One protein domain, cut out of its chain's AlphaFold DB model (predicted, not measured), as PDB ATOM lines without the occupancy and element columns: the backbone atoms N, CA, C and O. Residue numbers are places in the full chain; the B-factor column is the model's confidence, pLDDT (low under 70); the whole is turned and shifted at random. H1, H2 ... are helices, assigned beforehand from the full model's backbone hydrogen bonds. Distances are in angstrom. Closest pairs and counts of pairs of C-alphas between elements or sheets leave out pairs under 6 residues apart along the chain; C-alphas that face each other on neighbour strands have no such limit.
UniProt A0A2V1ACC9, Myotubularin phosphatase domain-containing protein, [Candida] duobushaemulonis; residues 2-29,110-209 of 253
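What this domain is: This is residues 2 to 29 and 110 to 209 of the 253 residues of the protein "Myotubularin phosphatase domain-containing protein" of [Candida] duobushaemulonis (UniProt A0A2V1ACC9). A helical hairpin, H3 and H4, makes the core, with H1 and H6 running roughly along the same axis beside it. H2 and H5 lie towards one end, and the last stretch, residues 188 to 209, crosses the other end without a named element. The printed part has 128 residues with seven named helices, H1 to H7 in chain order, and no named strand; the class is all helix. It is compact, with a radius of gyration of the C-alphas of 15.8 A and spans of 44 by 32 by 23 A.

Where its parts are: H1, residues 2 to 14, begins at C-alpha 2 (118.995, 95.323, 134.428) and is 16.4 A long. H2 is residues 19 to 23. H3, residues 114 to 128, is 21.6 A long and H4, residues 137 to 149, 18.3 A. H5 is residues 160 to 169, 14.0 A long, and H6 residues 176 to 181. H7, residues 184 to 187, ends at C-alpha 187 (122.005, 105.857, 136.286).

How they stand to each other: H3 and H4 touch as a hairpin, at a shallow tilt of 7 degrees, opposite ways; their closest C-alphas, Leu 119 and Leu 140, are 6.8 A apart. H4 touches H7 with residues 137 to 139 alone, closest at the C-alphas of Phe 139 and Phe 187, 5.0 A. H1 is close to H6 but not clearly touching, with the C-alphas of Met 5 and Trp 177 closest at 7.4 A. H1 and H5 are close but not clearly touching, about perpendicular at 83 degrees, with the C-alphas of Ser 14 and Asp 160 closest at 5.5 A. H2 is close to H4 but not clearly touching, the C-alphas of Ala 23 and Tyr 148 being closest at 6.7 A. Every O i to N i+4 pair is within hydrogen-bond range in H2, H3, H5 and H6, and 8 of 9 are in H1 and in H4; H7 is too short for such a pair.

The domain as a whole: The C-alphas farthest apart, Thr 169 and Ser 206, are 48.7 A apart. Residues 30 to 109 are not printed, and C-alphas 29 and 110 are 16.6 A apart across the cut. Of the links printed whole, none is long. pLDDT is under 70 at residues 26 to 29, 167 to 172 and 197 to 198.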
ATOM      1  N   LYS A   2     118.675  96.730 134.104       94.62
ATOM      2  CA  LYS A   2     118.995  95.323 134.428       94.62
ATOM      3  C   LYS A   2     119.191  94.441 133.189       94.62
ATOM      4  O   LYS A   2     120.162  93.700 133.134       94.62
ATOM      5  N   GLY A   3     118.334  94.577 132.172       95.12
ATOM      6  CA  GLY A   3     118.466  93.813 130.923       95.12
ATOM      7  C   GLY A   3     119.812  94.010 130.216       95.12
ATOM      8  O   GLY A   3     120.393  93.051 129.728       95.12
ATOM      9  N   PHE A   4     120.369  95.224 130.240       96.88
ATOM     10  CA  PHE A   4     121.680  95.500 129.649       96.88
ATOM     11  C   PHE A   4     122.840  94.934 130.483       96.88
ATOM     12  O   PHE A   4     123.829  94.472 129.926       96.88
ATOM     13  N   MET A   5     122.707  94.903 131.815       97.38
ATOM     14  CA  MET A   5     123.665  94.198 132.680       97.38
ATOM     15  C   MET A   5     123.679  92.698 132.351       97.38
ATOM     16  O   MET A   5     124.745  92.120 132.172       97.38
ATOM     17  N   VAL A   6     122.495  92.094 132.183       97.38
ATOM     18  CA  VAL A   6     122.341  90.686 131.774       97.38
ATOM     19  C   VAL A   6     122.915  90.438 130.380       97.38
ATOM     20  O   VAL A   6     123.559  89.417 130.175       97.38
ATOM     21  N   LEU A   7     122.725  91.363 129.433       97.81
ATOM     22  CA  LEU A   7     123.322  91.273 128.099       97.81
ATOM     23  C   LEU A   7     124.851  91.176 128.179       97.81
ATOM     24  O   LEU A   7     125.439  90.351 127.493       97.81
ATOM     25  N   ILE A   8     125.492  91.990 129.021       97.38
ATOM     26  CA  ILE A   8     126.951  91.964 129.191       97.38
ATOM     27  C   ILE A   8     127.403  90.674 129.877       97.38
ATOM     28  O   ILE A   8     128.313  90.013 129.386       97.38
ATOM     29  N   GLU A   9     126.752  90.293 130.977       94.94
ATOM     30  CA  GLU A   9     127.040  89.035 131.681       94.94
ATOM     31  C   GLU A   9     126.938  87.829 130.753       94.94
ATOM     32  O   GLU A   9     127.820  86.975 130.710       94.94
ATOM     33  N   LYS A  10     125.884  87.787 129.944       95.19
ATOM     34  CA  LYS A  10     125.666  86.684 129.027       95.19
ATOM     35  C   LYS A  10     126.621  86.751 127.839       95.19
ATOM     36  O   LYS A  10     127.473  85.884 127.712       95.19
ATOM     37  N   GLU A  11     126.490  87.766 126.989       96.62
ATOM     38  CA  GLU A  11     127.106  87.809 125.653       96.62
ATOM     39  C   GLU A  11     128.600  88.150 125.671       96.62
ATOM     40  O   GLU A  11     129.314  87.828 124.725       96.62
ATOM     41  N   TRP A  12     129.092  88.788 126.738       95.75
ATOM     42  CA  TRP A  12     130.504  89.150 126.848       95.75
ATOM     43  C   TRP A  12     131.245  88.273 127.844       95.75
ATOM     44  O   TRP A  12     132.267  87.690 127.493       95.75
ATOM     45  N   LEU A  13     130.754  88.168 129.079       92.44
ATOM     46  CA  LEU A  13     131.463  87.422 130.121       92.44
ATOM     47  C   LEU A  13     131.325  85.914 129.904       92.44
ATOM     48  O   LEU A  13     132.333  85.229 129.715       92.44
ATOM     49  N   SER A  14     130.089  85.422 129.784       90.69
ATOM     50  CA  SER A  14     129.845  83.982 129.700       90.69
ATOM     51  C   SER A  14     130.325  83.334 128.406       90.69
ATOM     52  O   SER A  14     130.875  82.231 128.424       90.69
ATOM     53  N   PHE A  15     130.229  84.044 127.279       93.56
ATOM     54  CA  PHE A  15     130.809  83.581 126.012       93.56
ATOM     55  C   PHE A  15     132.343  83.715 125.933       93.56
ATOM     56  O   PHE A  15     132.934  83.326 124.925       93.56
ATOM     57  N   GLY A  16     133.007  84.210 126.985       91.00
ATOM     58  CA  GLY A  16     134.468  84.199 127.094       91.00
ATOM     59  C   GLY A  16     135.164  85.302 126.300       91.00
ATOM     60  O   GLY A  16     136.215  85.074 125.691       91.00
ATOM     61  N   PHE A  17     134.593  86.510 126.273       93.62
ATOM     62  CA  PHE A  17     135.339  87.664 125.792       93.62
ATOM     63  C   PHE A  17     136.554  87.895 126.699       93.62
ATOM     64  O   PHE A  17     136.427  88.053 127.911       93.62
ATOM     65  N   LYS A  18     137.741  87.949 126.087       92.31
ATOM     66  CA  LYS A  18     139.027  88.035 126.788       92.31
ATOM     67  C   LYS A  18     139.296  89.421 127.397       92.31
ATOM     68  O   LYS A  18     140.162  90.153 126.915       92.31
ATOM     69  N   PHE A  19     138.525  89.829 128.403       91.94
ATOM     70  CA  PHE A  19     138.616  91.167 128.988       91.94
ATOM     71  C   PHE A  19     140.023  91.517 129.490       91.94
ATOM     72  O   PHE A  19     140.509  92.606 129.170       91.94
ATOM     73  N   ALA A  20     140.691  90.602 130.196       87.69
ATOM     74  CA  ALA A  20     142.019  90.827 130.758       87.69
ATOM     75  C   ALA A  20     143.076  91.001 129.663       87.69
ATOM     76  O   ALA A  20     143.858  91.959 129.693       87.69
ATOM     77  N   THR A  21     143.049  90.123 128.656       88.12
ATOM     78  CA  THR A  21     143.969  90.188 127.512       88.12
ATOM     79  C   THR A  21     143.740  91.445 126.666       88.12
ATOM     80  O   THR A  21     144.695  92.117 126.273       88.12
ATOM     81  N   ARG A  22     142.478  91.791 126.368       90.88
ATOM     82  CA  ARG A  22     142.152  92.899 125.451       90.88
ATOM     83  C   ARG A  22     142.374  94.277 126.064       90.88
ATOM     84  O   ARG A  22     142.792  95.186 125.345       90.88
ATOM     85  N   ALA A  23     142.084  94.430 127.354       86.88
ATOM     86  CA  ALA A  23     142.192  95.705 128.060       86.88
ATOM     87  C   ALA A  23     143.565  95.942 128.702       86.88
ATOM     88  O   ALA A  23     143.813  97.045 129.185       86.88
ATOM     89  N   ASP A  24     144.444  94.933 128.696       82.19
ATOM     90  CA  ASP A  24     145.725  94.951 129.406       82.19
ATOM     91  C   ASP A  24     145.569  95.359 130.869       82.19
ATOM     92  O   ASP A  24     146.214  96.286 131.361       82.19
ATOM     93  N   HIS A  25     144.732  94.625 131.605       78.25
ATOM     94  CA  HIS A  25     144.608  94.809 133.057       78.25
ATOM     95  C   HIS A  25     145.919  94.528 133.814       78.25
ATOM     96  O   HIS A  25     145.994  94.704 135.030       78.25
ATOM     97  N   GLY A  26     146.980  94.127 133.107       68.88
ATOM     98  CA  GLY A  26     148.334  94.020 133.616       68.88
ATOM     99  C   GLY A  26     148.428  93.058 134.794       68.88
ATOM    100  O   GLY A  26     147.836  91.982 134.810       68.88
ATOM    101  N   ALA A  27     149.186  93.451 135.818       59.12
ATOM    102  CA  ALA A  27     149.374  92.642 137.018       59.12
ATOM    103  C   ALA A  27     148.201  92.722 138.012       59.12
ATOM    104  O   ALA A  27     148.324  92.142 139.087       59.12
ATOM    105  N   CYS A  28     147.085  93.396 137.703       61.50
ATOM    106  CA  CYS A  28     145.917  93.414 138.595       61.50
ATOM    107  C   CYS A  28     145.435  91.982 138.865       61.50
ATOM    108  O   CYS A  28     145.240  91.602 140.018       61.50
ATOM    109  N   VAL A  29     145.391  91.154 137.815       55.84
ATOM    110  CA  VAL A  29     145.108  89.712 137.907       55.84
ATOM    111  C   VAL A  29     146.251  88.966 138.611       55.84
ATOM    112  O   VAL A  29     146.020  88.111 139.457       55.84
ATOM    113  N   GLU A 110     147.615  91.509 121.061       83.31
ATOM    114  CA  GLU A 110     146.239  91.140 121.362       83.31
ATOM    115  C   GLU A 110     145.376  92.283 121.930       83.31
ATOM    116  O   GLU A 110     144.142  92.157 121.916       83.31
ATOM    117  N   LYS A 111     145.972  93.396 122.401       89.31
ATOM    118  CA  LYS A 111     145.202  94.515 122.980       89.31
ATOM    119  C   LYS A 111     144.343  95.172 121.914       89.31
ATOM    120  O   LYS A 111     144.821  95.541 120.843       89.31
ATOM    121  N   SER A 112     143.066  95.362 122.220       91.19
ATOM    122  CA  SER A 112     142.133  95.951 121.265       91.19
ATOM    123  C   SER A 112     140.903  96.527 121.972       91.19
ATOM    124  O   SER A 112     140.356  95.866 122.859       91.19
ATOM    125  N   PRO A 113     140.424  97.727 121.589       93.81
ATOM    126  CA  PRO A 113     139.318  98.413 122.255       93.81
ATOM    127  C   PRO A 113     137.939  97.861 121.841       93.81
ATOM    128  O   PRO A 113     137.017  98.629 121.596       93.81
ATOM    129  N   ILE A 114     137.764  96.540 121.759       96.00
ATOM    130  CA  ILE A 114     136.533  95.922 121.228       96.00
ATOM    131  C   ILE A 114     135.318  96.206 122.122       96.00
ATOM    132  O   ILE A 114     134.260  96.589 121.632       96.00
ATOM    133  N   PHE A 115     135.464  96.081 123.445       97.00
ATOM    134  CA  PHE A 115     134.366  96.402 124.361       97.00
ATOM    135  C   PHE A 115     134.059  97.906 124.389       97.00
ATOM    136  O   PHE A 115     132.901  98.302 124.466       97.00
ATOM    137  N   HIS A 116     135.081  98.758 124.249       95.75
ATOM    138  CA  HIS A 116     134.883 100.195 124.067       95.75
ATOM    139  C   HIS A 116     134.087 100.481 122.786       95.75
ATOM    140  O   HIS A 116     133.089 101.187 122.860       95.75
ATOM    141  N   GLN A 117     134.455  99.885 121.647       96.81
ATOM    142  CA  GLN A 117     133.714 100.034 120.387       96.81
ATOM    143  C   GLN A 117     132.245  99.626 120.541       96.81
ATOM    144  O   GLN A 117     131.358 100.337 120.082       96.81
ATOM    145  N   PHE A 118     131.972  98.524 121.244       98.00
ATOM    146  CA  PHE A 118     130.605  98.126 121.570       98.00
ATOM    147  C   PHE A 118     129.860  99.190 122.386       98.00
ATOM    148  O   PHE A 118     128.734  99.545 122.035       98.00
ATOM    149  N   LEU A 119     130.470  99.723 123.449       97.69
ATOM    150  CA  LEU A 119     129.842 100.773 124.254       97.69
ATOM    151  C   LEU A 119     129.626 102.068 123.460       97.69
ATOM    152  O   LEU A 119     128.611 102.729 123.676       97.69
ATOM    153  N   ASP A 120     130.529 102.406 122.537       96.56
ATOM    154  CA  ASP A 120     130.358 103.541 121.627       96.56
ATOM    155  C   ASP A 120     129.135 103.326 120.726       96.56
ATOM    156  O   ASP A 120     128.247 104.175 120.691       96.56
ATOM    157  N   CYS A 121     128.987 102.142 120.120       96.31
ATOM    158  CA  CYS A 121     127.787 101.792 119.354       96.31
ATOM    159  C   CYS A 121     126.504 101.934 120.189       96.31
ATOM    160  O   CYS A 121     125.521 102.505 119.718       96.31
ATOM    161  N   VAL A 122     126.505 101.471 121.444       96.62
ATOM    162  CA  VAL A 122     125.352 101.638 122.346       96.62
ATOM    163  C   VAL A 122     125.085 103.119 122.633       96.62
ATOM    164  O   VAL A 122     123.926 103.532 122.656       96.62
ATOM    165  N   TYR A 123     126.128 103.935 122.801       96.44
ATOM    166  CA  TYR A 123     125.996 105.387 122.935       96.44
ATOM    167  C   TYR A 123     125.374 106.031 121.683       96.44
ATOM    168  O   TYR A 123     124.491 106.880 121.826       96.44
ATOM    169  N   GLN A 124     125.756 105.606 120.472       96.06
ATOM    170  CA  GLN A 124     125.146 106.110 119.234       96.06
ATOM    171  C   GLN A 124     123.633 105.846 119.211       96.06
ATOM    172  O   GLN A 124     122.853 106.759 118.938       96.06
ATOM    173  N   ILE A 125     123.216 104.626 119.571       95.00
ATOM    174  CA  ILE A 125     121.797 104.237 119.599       95.00
ATOM    175  C   ILE A 125     121.055 105.001 120.706       95.00
ATOM    176  O   ILE A 125     119.979 105.543 120.460       95.00
ATOM    177  N   LEU A 126     121.650 105.117 121.898       94.50
ATOM    178  CA  LEU A 126     121.095 105.881 123.022       94.50
ATOM    179  C   LEU A 126     120.855 107.354 122.654       94.50
ATOM    180  O   LEU A 126     119.864 107.943 123.083       94.50
ATOM    181  N   ARG A 127     121.756 107.956 121.865       94.56
ATOM    182  CA  ARG A 127     121.622 109.346 121.407       94.56
ATOM    183  C   ARG A 127     120.473 109.512 120.412       94.56
ATOM    184  O   ARG A 127     119.738 110.490 120.506       94.56
ATOM    185  N   GLN A 128     120.351 108.589 119.460       93.88
ATOM    186  CA  GLN A 128     119.306 108.643 118.435       93.88
ATOM    187  C   GLN A 128     117.917 108.295 118.995       93.88
ATOM    188  O   GLN A 128     116.922 108.803 118.485       93.88
ATOM    189  N   HIS A 129     117.855 107.504 120.074       93.19
ATOM    190  CA  HIS A 129     116.621 107.028 120.718       93.19
ATOM    191  C   HIS A 129     116.587 107.373 122.223       93.19
ATOM    192  O   HIS A 129     116.717 106.486 123.074       93.19
ATOM    193  N   PRO A 130     116.444 108.665 122.586       93.38
ATOM    194  CA  PRO A 130     116.636 109.150 123.957       93.38
ATOM    195  C   PRO A 130     115.572 108.698 124.972       93.38
ATOM    196  O   PRO A 130     115.783 108.868 126.172       93.38
ATOM    197  N   ASP A 131     114.439 108.163 124.528       93.44
ATOM    198  CA  ASP A 131     113.298 107.709 125.335       93.44
ATOM    199  C   ASP A 131     113.194 106.177 125.447       93.44
ATOM    200  O   ASP A 131     112.453 105.668 126.286       93.44
ATOM    201  N   LYS A 132     113.984 105.427 124.668       92.88
ATOM    202  CA  LYS A 132     113.895 103.957 124.585       92.88
ATOM    203  C   LYS A 132     114.784 103.207 125.587       92.88
ATOM    204  O   LYS A 132     114.639 102.002 125.761       92.88
ATOM    205  N   PHE A 133     115.707 103.886 126.274       94.19
ATOM    206  CA  PHE A 133     116.622 103.255 127.237       94.19
ATOM    207  C   PHE A 133     116.376 103.723 128.673       94.19
ATOM    208  O   PHE A 133     116.421 104.918 128.964       94.19
ATOM    209  N   GLU A 134     116.221 102.768 129.600       95.06
ATOM    210  CA  GLU A 134     116.068 103.055 131.040       95.06
ATOM    211  C   GLU A 134     117.352 103.635 131.661       95.06
ATOM    212  O   GLU A 134     117.285 104.310 132.685       95.06
ATOM    213  N   PHE A 135     118.530 103.358 131.090       96.94
ATOM    214  CA  PHE A 135     119.805 103.875 131.595       96.94
ATOM    215  C   PHE A 135     120.261 105.120 130.826       96.94
ATOM    216  O   PHE A 135     119.947 105.290 129.654       96.94
ATOM    217  N   ASN A 136     121.023 105.989 131.488       96.00
ATOM    218  CA  ASN A 136     121.523 107.240 130.916       96.00
ATOM    219  C   ASN A 136     122.994 107.139 130.445       96.00
ATOM    220  O   ASN A 136     123.682 106.148 130.687       96.00
ATOM    221  N   SER A 137     123.521 108.200 129.821       94.75
ATOM    222  CA  SER A 137     124.929 108.245 129.374       94.75
ATOM    223  C   SER A 137     125.936 108.073 130.528       94.75
ATOM    224  O   SER A 137     126.999 107.466 130.369       94.75
ATOM    225  N   ARG A 138     125.601 108.533 131.745       96.00
ATOM    226  CA  ARG A 138     126.461 108.363 132.928       96.00
ATOM    227  C   ARG A 138     126.673 106.889 133.273       96.00
ATOM    228  O   ARG A 138     127.783 106.541 133.681       96.00
ATOM    229  N   PHE A 139     125.664 106.039 133.088       97.56
ATOM    230  CA  PHE A 139     125.802 104.590 133.242       97.56
ATOM    231  C   PHE A 139     126.876 104.029 132.300       97.56
ATOM    232  O   PHE A 139     127.820 103.398 132.776       97.56
ATOM    233  N   LEU A 140     126.802 104.340 130.999       97.31
ATOM    234  CA  LEU A 140     127.769 103.866 129.999       97.31
ATOM    235  C   LEU A 140     129.197 104.355 130.290       97.31
ATOM    236  O   LEU A 140     130.134 103.557 130.290       97.31
ATOM    237  N   LYS A 141     129.368 105.639 130.634       96.38
ATOM    238  CA  LYS A 141     130.685 106.202 130.995       96.38
ATOM    239  C   LYS A 141     131.288 105.528 132.225       96.38
ATOM    240  O   LYS A 141     132.483 105.240 132.268       96.38
ATOM    241  N   ARG A 142     130.470 105.274 133.253       96.81
ATOM    242  CA  ARG A 142     130.929 104.583 134.465       96.81
ATOM    243  C   ARG A 142     131.245 103.117 134.209       96.81
ATOM    244  O   ARG A 142     132.200 102.613 134.790       96.81
ATOM    245  N   LEU A 143     130.494 102.459 133.332       97.38
ATOM    246  CA  LEU A 143     130.764 101.086 132.922       97.38
ATOM    247  C   LEU A 143     132.101 100.987 132.180       97.38
ATOM    248  O   LEU A 143     132.931 100.157 132.543       97.38
ATOM    249  N   PHE A 144     132.346 101.891 131.228       96.62
ATOM    250  CA  PHE A 144     133.637 102.017 130.551       96.62
ATOM    251  C   PHE A 144     134.786 102.238 131.546       96.62
ATOM    252  O   PHE A 144     135.802 101.550 131.494       96.62
ATOM    253  N   TYR A 145     134.620 103.162 132.498       95.44
ATOM    254  CA  TYR A 145     135.637 103.407 133.524       95.44
ATOM    255  C   TYR A 145     135.926 102.140 134.340       95.44
ATOM    256  O   TYR A 145     137.085 101.780 134.555       95.44
ATOM    257  N   HIS A 146     134.878 101.435 134.776       94.75
ATOM    258  CA  HIS A 146     135.045 100.247 135.604       94.75
ATOM    259  C   HIS A 146     135.594  99.038 134.853       94.75
ATOM    260  O   HIS A 146     136.292  98.238 135.476       94.75
ATOM    261  N   HIS A 147     135.384  98.969 133.537       93.62
ATOM    262  CA  HIS A 147     136.052  98.011 132.665       93.62
ATOM    263  C   HIS A 147     137.583  98.127 132.739       93.62
ATOM    264  O   HIS A 147     138.240  97.095 132.777       93.62
ATOM    265  N   TYR A 148     138.165  99.327 132.854       90.62
ATOM    266  CA  TYR A 148     139.626  99.496 132.972       90.62
ATOM    267  C   TYR A 148     140.140  99.595 134.413       90.62
ATOM    268  O   TYR A 148     141.266  99.193 134.695       90.62
ATOM    269  N   SER A 149     139.333 100.119 135.340       90.12
ATOM    270  CA  SER A 149     139.787 100.432 136.708       90.12
ATOM    271  C   SER A 149     140.251  99.224 137.525       90.12
ATOM    272  O   SER A 149     140.910  99.402 138.545       90.12
ATOM    273  N   CYS A 150     139.848  98.012 137.125       88.81
ATOM    274  CA  CYS A 150     140.065  96.769 137.866       88.81
ATOM    275  C   CYS A 150     139.541  96.784 139.318       88.81
ATOM    276  O   CYS A 150     139.943  95.961 140.134       88.81
ATOM    277  N   GLN A 151     138.645  97.721 139.658       88.00
ATOM    278  CA  GLN A 151     138.101  97.872 141.010       88.00
ATOM    279  C   GLN A 151     137.170  96.714 141.408       88.00
ATOM    280  O   GLN A 151     137.038  96.409 142.591       88.00
ATOM    281  N   TYR A 152     136.517  96.093 140.426       89.81
ATOM    282  CA  TYR A 152     135.540  95.020 140.610       89.81
ATOM    283  C   TYR A 152     135.988  93.766 139.878       89.81
ATOM    284  O   TYR A 152     136.682  93.857 138.867       89.81
ATOM    285  N   GLY A 153     135.524  92.607 140.349       87.62
ATOM    286  CA  GLY A 153     135.872  91.307 139.765       87.62
ATOM    287  C   GLY A 153     135.276  91.060 138.380       87.62
ATOM    288  O   GLY A 153     135.789  90.228 137.639       87.62
ATOM    289  N   THR A 154     134.224  91.803 138.020       90.88
ATOM    290  CA  THR A 154     133.374  91.532 136.854       90.88
ATOM    291  C   THR A 154     134.136  91.415 135.533       90.88
ATOM    292  O   THR A 154     133.777  90.573 134.733       90.88
ATOM    293  N   PHE A 155     135.190  92.206 135.297       92.12
ATOM    294  CA  PHE A 155     135.904  92.228 134.007       92.12
ATOM    295  C   PHE A 155     137.345  91.710 134.087       92.12
ATOM    296  O   PHE A 155     138.128  91.982 133.188       92.12
ATOM    297  N   LEU A 156     137.736  91.025 135.165       87.06
ATOM    298  CA  LEU A 156     139.154  90.722 135.424       87.06
ATOM    299  C   LEU A 156     139.668  89.433 134.780       87.06
ATOM    300  O   LEU A 156     140.868  89.189 134.831       87.06
ATOM    301  N   CYS A 157     138.788  88.592 134.243       85.75
ATOM    302  CA  CYS A 157     139.142  87.274 133.714       85.75
ATOM    303  C   CYS A 157     138.785  87.177 132.230       85.75
ATOM    304  O   CYS A 157     137.922  87.912 131.745       85.75
ATOM    305  N   ASP A 158     139.420  86.239 131.529       88.19
ATOM    306  CA  ASP A 158     139.164  86.007 130.103       88.19
ATOM    307  C   ASP A 158     138.083  84.949 129.848       88.19
ATOM    308  O   ASP A 158     137.619  84.790 128.719       88.19
ATOM    309  N   SER A 159     137.687  84.202 130.881       85.69
ATOM    310  CA  SER A 159     136.636  83.191 130.788       85.69
ATOM    311  C   SER A 159     135.853  83.042 132.087       85.69
ATOM    312  O   SER A 159     136.402  83.198 133.181       85.69
ATOM    313  N   ASP A 160     134.595  82.621 131.965       82.75
ATOM    314  CA  ASP A 160     133.753  82.232 133.100       82.75
ATOM    315  C   ASP A 160     134.368  81.108 133.937       82.75
ATOM    316  O   ASP A 160     134.176  81.057 135.153       82.75
ATOM    317  N   PHE A 161     135.121  80.201 133.308       82.62
ATOM    318  CA  PHE A 161     135.814  79.128 134.016       82.62
ATOM    319  C   PHE A 161     136.908  79.678 134.940       82.62
ATOM    320  O   PHE A 161     136.980  79.306 136.117       82.62
ATOM    321  N   GLU A 162     137.738  80.585 134.419       80.81
ATOM    322  CA  GLU A 162     138.767  81.280 135.193       80.81
ATOM    323  C   GLU A 162     138.129  82.111 136.309       80.81
ATOM    324  O   GLU A 162     138.478  81.928 137.478       80.81
ATOM    325  N   ALA A 163     137.126  82.931 135.978       79.31
ATOM    326  CA  ALA A 163     136.389  83.742 136.944       79.31
ATOM    327  C   ALA A 163     135.792  82.877 138.059       79.31
ATOM    328  O   ALA A 163     136.004  83.145 139.239       79.31
ATOM    329  N   SER A 164     135.118  81.781 137.706       77.75
ATOM    330  CA  SER A 164     134.537  80.842 138.671       77.75
ATOM    331  C   SER A 164     135.592  80.217 139.578       77.75
ATOM    332  O   SER A 164     135.347  80.033 140.769       77.75
ATOM    333  N   THR A 165     136.762  79.874 139.043       77.25
ATOM    334  CA  THR A 165     137.855  79.269 139.819       77.25
ATOM    335  C   THR A 165     138.472  80.280 140.791       77.25
ATOM    336  O   THR A 165     138.704  79.955 141.960       77.25
ATOM    337  N   LEU A 166     138.670  81.524 140.348       70.88
ATOM    338  CA  LEU A 166     139.206  82.606 141.178       70.88
ATOM    339  C   LEU A 166     138.212  83.089 142.238       70.88
ATOM    340  O   LEU A 166     138.594  83.291 143.388       70.88
ATOM    341  N   LEU A 167     136.929  83.203 141.899       65.19
ATOM    342  CA  LEU A 167     135.876  83.623 142.829       65.19
ATOM    343  C   LEU A 167     135.555  82.547 143.877       65.19
ATOM    344  O   LEU A 167     135.271  82.875 145.026       65.19
ATOM    345  N   LYS A 168     135.653  81.254 143.526       65.31
ATOM    346  CA  LYS A 168     135.507  80.150 144.498       65.31
ATOM    347  C   LYS A 168     136.647  80.105 145.515       65.31
ATOM    348  O   LYS A 168     136.446  79.629 146.628       65.31
ATOM    349  N   THR A 169     137.834  80.572 145.138       59.72
ATOM    350  CA  THR A 169     139.031  80.552 145.994       59.72
ATOM    351  C   THR A 169     139.266  81.870 146.735       59.72
ATOM    352  O   THR A 169     139.919  81.867 147.778       59.72
ATOM    353  N   LYS A 170     138.716  82.994 146.253       59.16
ATOM    354  CA  LYS A 170     138.911  84.334 146.825       59.16
ATOM    355  C   LYS A 170     137.578  85.082 146.972       59.16
ATOM    356  O   LYS A 170     136.928  85.431 145.998       59.16
ATOM    357  N   THR A 171     137.222  85.415 148.212       57.19
ATOM    358  CA  THR A 171     135.927  85.996 148.628       57.19
ATOM    359  C   THR A 171     135.777  87.513 148.439       57.19
ATOM    360  O   THR A 171     134.778  88.078 148.872       57.19
ATOM    361  N   TRP A 172     136.750  88.217 147.853       60.84
ATOM    362  CA  TRP A 172     136.871  89.669 148.064       60.84
ATOM    363  C   TRP A 172     136.442  90.572 146.905       60.84
ATOM    364  O   TRP A 172     136.342  91.780 147.110       60.84
ATOM    365  N   SER A 173     136.192  90.053 145.700       71.62
ATOM    366  CA  SER A 173     135.818  90.931 144.587       71.62
ATOM    367  C   SER A 173     134.304  91.099 144.496       71.62
ATOM    368  O   SER A 173     133.587  90.181 144.103       71.62
ATOM    369  N   THR A 174     133.824  92.293 144.834       85.56
ATOM    370  CA  THR A 174     132.437  92.721 144.615       85.56
ATOM    371  C   THR A 174     132.139  92.843 143.118       85.56
ATOM    372  O   THR A 174     133.043  93.112 142.314       85.56
ATOM    373  N   SER A 175     130.873  92.667 142.739       90.88
ATOM    374  CA  SER A 175     130.433  92.880 141.364       90.88
ATOM    375  C   SER A 175     130.308  94.373 141.052       90.88
ATOM    376  O   SER A 175     129.834  95.162 141.872       90.88
ATOM    377  N   VAL A 176     130.667  94.775 139.830       95.00
ATOM    378  CA  VAL A 176     130.414  96.142 139.348       95.00
ATOM    379  C   VAL A 176     128.915  96.466 139.353       95.00
ATOM    380  O   VAL A 176     128.524  97.627 139.474       95.00
ATOM    381  N   TRP A 177     128.047  95.456 139.268       96.25
ATOM    382  CA  TRP A 177     126.604  95.670 139.295       96.25
ATOM    383  C   TRP A 177     126.128  96.177 140.653       96.25
ATOM    384  O   TRP A 177     125.256  97.042 140.677       96.25
ATOM    385  N   ASP A 178     126.753  95.772 141.761       95.12
ATOM    386  CA  ASP A 178     126.427  96.288 143.100       95.12
ATOM    387  C   ASP A 178     126.695  97.802 143.195       95.12
ATOM    388  O   ASP A 178     125.921  98.564 143.787       95.12
ATOM    389  N   TYR A 179     127.748  98.280 142.526       95.38
ATOM    390  CA  TYR A 179     128.055  99.709 142.424       95.38
ATOM    391  C   TYR A 179     126.948 100.503 141.713       95.38
ATOM    392  O   TYR A 179     126.650 101.630 142.126       95.38
ATOM    393  N   PHE A 180     126.329  99.927 140.678       96.81
ATOM    394  CA  PHE A 180     125.216 100.550 139.955       96.81
ATOM    395  C   PHE A 180     123.888 100.418 140.706       96.81
ATOM    396  O   PHE A 180     123.126 101.381 140.808       96.81
ATOM    397  N   LEU A 181     123.616  99.233 141.253       95.81
ATOM    398  CA  LEU A 181     122.368  98.904 141.943       95.81
ATOM    399  C   LEU A 181     122.246  99.585 143.308       95.81
ATOM    400  O   LEU A 181     121.127  99.801 143.765       95.81
ATOM    401  N   SER A 182     123.358  99.982 143.931       95.94
ATOM    402  CA  SER A 182     123.343 100.785 145.161       95.94
ATOM    403  C   SER A 182     122.899 102.237 144.944       95.94
ATOM    404  O   SER A 182     122.451 102.879 145.891       95.94
ATOM    405  N   ARG A 183     122.999 102.775 143.717       95.38
ATOM    406  CA  ARG A 183     122.626 104.168 143.379       95.38
ATOM    407  C   ARG A 183     121.892 104.259 142.035       95.38
ATOM    408  O   ARG A 183     122.318 104.993 141.143       95.38
ATOM    409  N   PRO A 184     120.759 103.560 141.867       94.56
ATOM    410  CA  PRO A 184     120.079 103.463 140.576       94.56
ATOM    411  C   PRO A 184     119.611 104.829 140.056       94.56
ATOM    412  O   PRO A 184     119.598 105.051 138.850       94.56
ATOM    413  N   ASN A 185     119.283 105.767 140.950       95.44
ATOM    414  CA  ASN A 185     118.803 107.101 140.588       95.44
ATOM    415  C   ASN A 185     119.840 107.927 139.806       95.44
ATOM    416  O   ASN A 185     119.453 108.754 138.991       95.44
ATOM    417  N   GLU A 186     121.145 107.685 139.990       96.56
ATOM    418  CA  GLU A 186     122.190 108.358 139.198       96.56
ATOM    419  C   GLU A 186     122.287 107.823 137.762       96.56
ATOM    420  O   GLU A 186     122.831 108.491 136.880       96.56
ATOM    421  N   PHE A 187     121.801 106.605 137.527       97.12
ATOM    422  CA  PHE A 187     122.005 105.857 136.286       97.12
ATOM    423  C   PHE A 187     120.739 105.715 135.450       97.12
ATOM    424  O   PHE A 187     120.826 105.291 134.300       97.12
ATOM    425  N   LYS A 188     119.580 106.083 136.000       95.81
ATOM    426  CA  LYS A 188     118.304 106.066 135.290       95.81
ATOM    427  C   LYS A 188     118.139 107.279 134.380       95.81
ATOM    428  O   LYS A 188     118.593 108.383 134.683       95.81
ATOM    429  N   ASN A 189     117.482 107.052 133.254       95.19
ATOM    430  CA  ASN A 189     117.075 108.077 132.309       95.19
ATOM    431  C   ASN A 189     115.665 108.586 132.667       95.19
ATOM    432  O   ASN A 189     114.721 107.799 132.627       95.19
ATOM    433  N   PRO A 190     115.488 109.882 132.984       94.12
ATOM    434  CA  PRO A 190     114.170 110.445 133.284       94.12
ATOM    435  C   PRO A 190     113.204 110.455 132.095       94.12
ATOM    436  O   PRO A 190     112.001 110.556 132.301       94.12
ATOM    437  N   LYS A 191     113.725 110.392 130.864       93.25
ATOM    438  CA  LYS A 191     112.930 110.430 129.628       93.25
ATOM    439  C   LYS A 191     112.470 109.047 129.165       93.25
ATOM    440  O   LYS A 191     111.868 108.950 128.107       93.25
ATOM    441  N   PHE A 192     112.804 107.996 129.909       93.56
ATOM    442  CA  PHE A 192     112.476 106.633 129.526       93.56
ATOM    443  C   PHE A 192     110.964 106.391 129.567       93.56
ATOM    444  O   PHE A 192     110.344 106.579 130.618       93.56
ATOM    445  N   ASP A 193     110.403 105.928 128.450       90.62
ATOM    446  CA  ASP A 193     109.003 105.520 128.345       90.62
ATOM    447  C   ASP A 193     108.892 103.986 128.223       90.62
ATOM    448  O   ASP A 193     109.217 103.420 127.177       90.62
ATOM    449  N   PRO A 194     108.411 103.287 129.268       86.00
ATOM    450  CA  PRO A 194     108.271 101.833 129.252       86.00
ATOM    451  C   PRO A 194     107.116 101.331 128.373       86.00
ATOM    452  O   PRO A 194     107.009 100.129 128.148       86.00
ATOM    453  N   SER A 195     106.222 102.203 127.893       82.75
ATOM    454  CA  SER A 195     105.078 101.786 127.065       82.75
ATOM    455  C   SER A 195     105.459 101.455 125.613       82.75
ATOM    456  O   SER A 195     104.683 100.836 124.887       82.75
ATOM    457  N   GLN A 196     106.676 101.823 125.210       71.62
ATOM    458  CA  GLN A 196     107.196 101.766 123.844       71.62
ATOM    459  C   GLN A 196     108.132 100.561 123.585       71.62
ATOM    460  O   GLN A 196     108.930 100.583 122.647       71.62
ATOM    461  N   ASP A 197     108.040  99.514 124.413       68.50
ATOM    462  CA  ASP A 197     109.034  98.428 124.536       68.50
ATOM    463  C   ASP A 197     109.081  97.443 123.340       68.50
ATOM    464  O   ASP A 197     110.027  96.674 123.201       68.50
ATOM    465  N   SER A 198     108.076  97.453 122.452       65.00
ATOM    466  CA  SER A 198     107.924  96.452 121.375       65.00
ATOM    467  C   SER A 198     108.467  96.880 120.003       65.00
ATOM    468  O   SER A 198     108.331  96.135 119.032       65.00
ATOM    469  N   GLU A 199     109.045  98.074 119.882       81.94
ATOM    470  CA  GLU A 199     109.503  98.602 118.594       81.94
ATOM    471  C   GLU A 199     110.976  98.261 118.324       81.94
ATOM    472  O   GLU A 199     111.858  98.504 119.149       81.94
ATOM    473  N   VAL A 200     111.261  97.717 117.137       88.94
ATOM    474  CA  VAL A 200     112.637  97.487 116.678       88.94
ATOM    475  C   VAL A 200     113.302  98.832 116.391       88.94
ATOM    476  O   VAL A 200     112.822  99.604 115.564       88.94
ATOM    477  N   LEU A 201     114.433  99.102 117.045       89.81
ATOM    478  CA  LEU A 201     115.176 100.346 116.852       89.81
ATOM    479  C   LEU A 201     115.991 100.306 115.557       89.81
ATOM    480  O   LEU A 201     116.898  99.487 115.403       89.81
ATOM    481  N   PHE A 202     115.726 101.252 114.659       89.00
ATOM    482  CA  PHE A 202     116.554 101.498 113.480       89.00
ATOM    483  C   PHE A 202     117.441 102.718 113.721       89.00
ATOM    484  O   PHE A 202     116.961 103.779 114.117       89.00
ATOM    485  N   SER A 203     118.749 102.564 113.514       88.19
ATOM    486  CA  SER A 203     119.727 103.643 113.700       88.19
ATOM    487  C   SER A 203     120.178 104.208 112.357       88.19
ATOM    488  O   SER A 203     120.370 103.472 111.391       88.19
ATOM    489  N   ASN A 204     120.370 105.521 112.299       89.31
ATOM    490  CA  ASN A 204     120.940 106.207 111.151       89.31
ATOM    491  C   ASN A 204     122.472 106.152 111.222       89.31
ATOM    492  O   ASN A 204     123.089 106.839 112.033       89.31
ATOM    493  N   PHE A 205     123.090 105.360 110.350       87.81
ATOM    494  CA  PHE A 205     124.547 105.184 110.311       87.81
ATOM    495  C   PHE A 205     125.314 106.395 109.762       87.81
ATOM    496  O   PHE A 205     126.530 106.466 109.921       87.81
ATOM    497  N   SER A 206     124.626 107.350 109.134       88.00
ATOM    498  CA  SER A 206     125.228 108.606 108.673       88.00
ATOM    499  C   SER A 206     125.270 109.670 109.772       88.00
ATOM    500  O   SER A 206     126.046 110.616 109.676       88.00
ATOM    501  N   ASP A 207     124.448 109.521 110.815       90.31
ATOM    502  CA  ASP A 207     124.436 110.396 111.988       90.31
ATOM    503  C   ASP A 207     125.240 109.742 113.121       90.31
ATOM    504  O   ASP A 207     124.693 109.223 114.095       90.31
ATOM    505  N   VAL A 208     126.564 109.715 112.979       93.62
ATOM    506  CA  VAL A 208     127.491 109.262 114.027       93.62
ATOM    507  C   VAL A 208     128.186 110.480 114.616       93.62
ATOM    508  O   VAL A 208     128.704 111.323 113.884       93.62
ATOM    509  N   LYS A 209     128.201 110.567 115.948       94.44
ATOM    510  CA  LYS A 209     128.816 111.678 116.684       94.44
ATOM    511  C   LYS A 209     129.877 111.159 117.634       94.44
ATOM    512  O   LYS A 209     129.719 110.095 118.228       94.44
TER     513      LYS A 209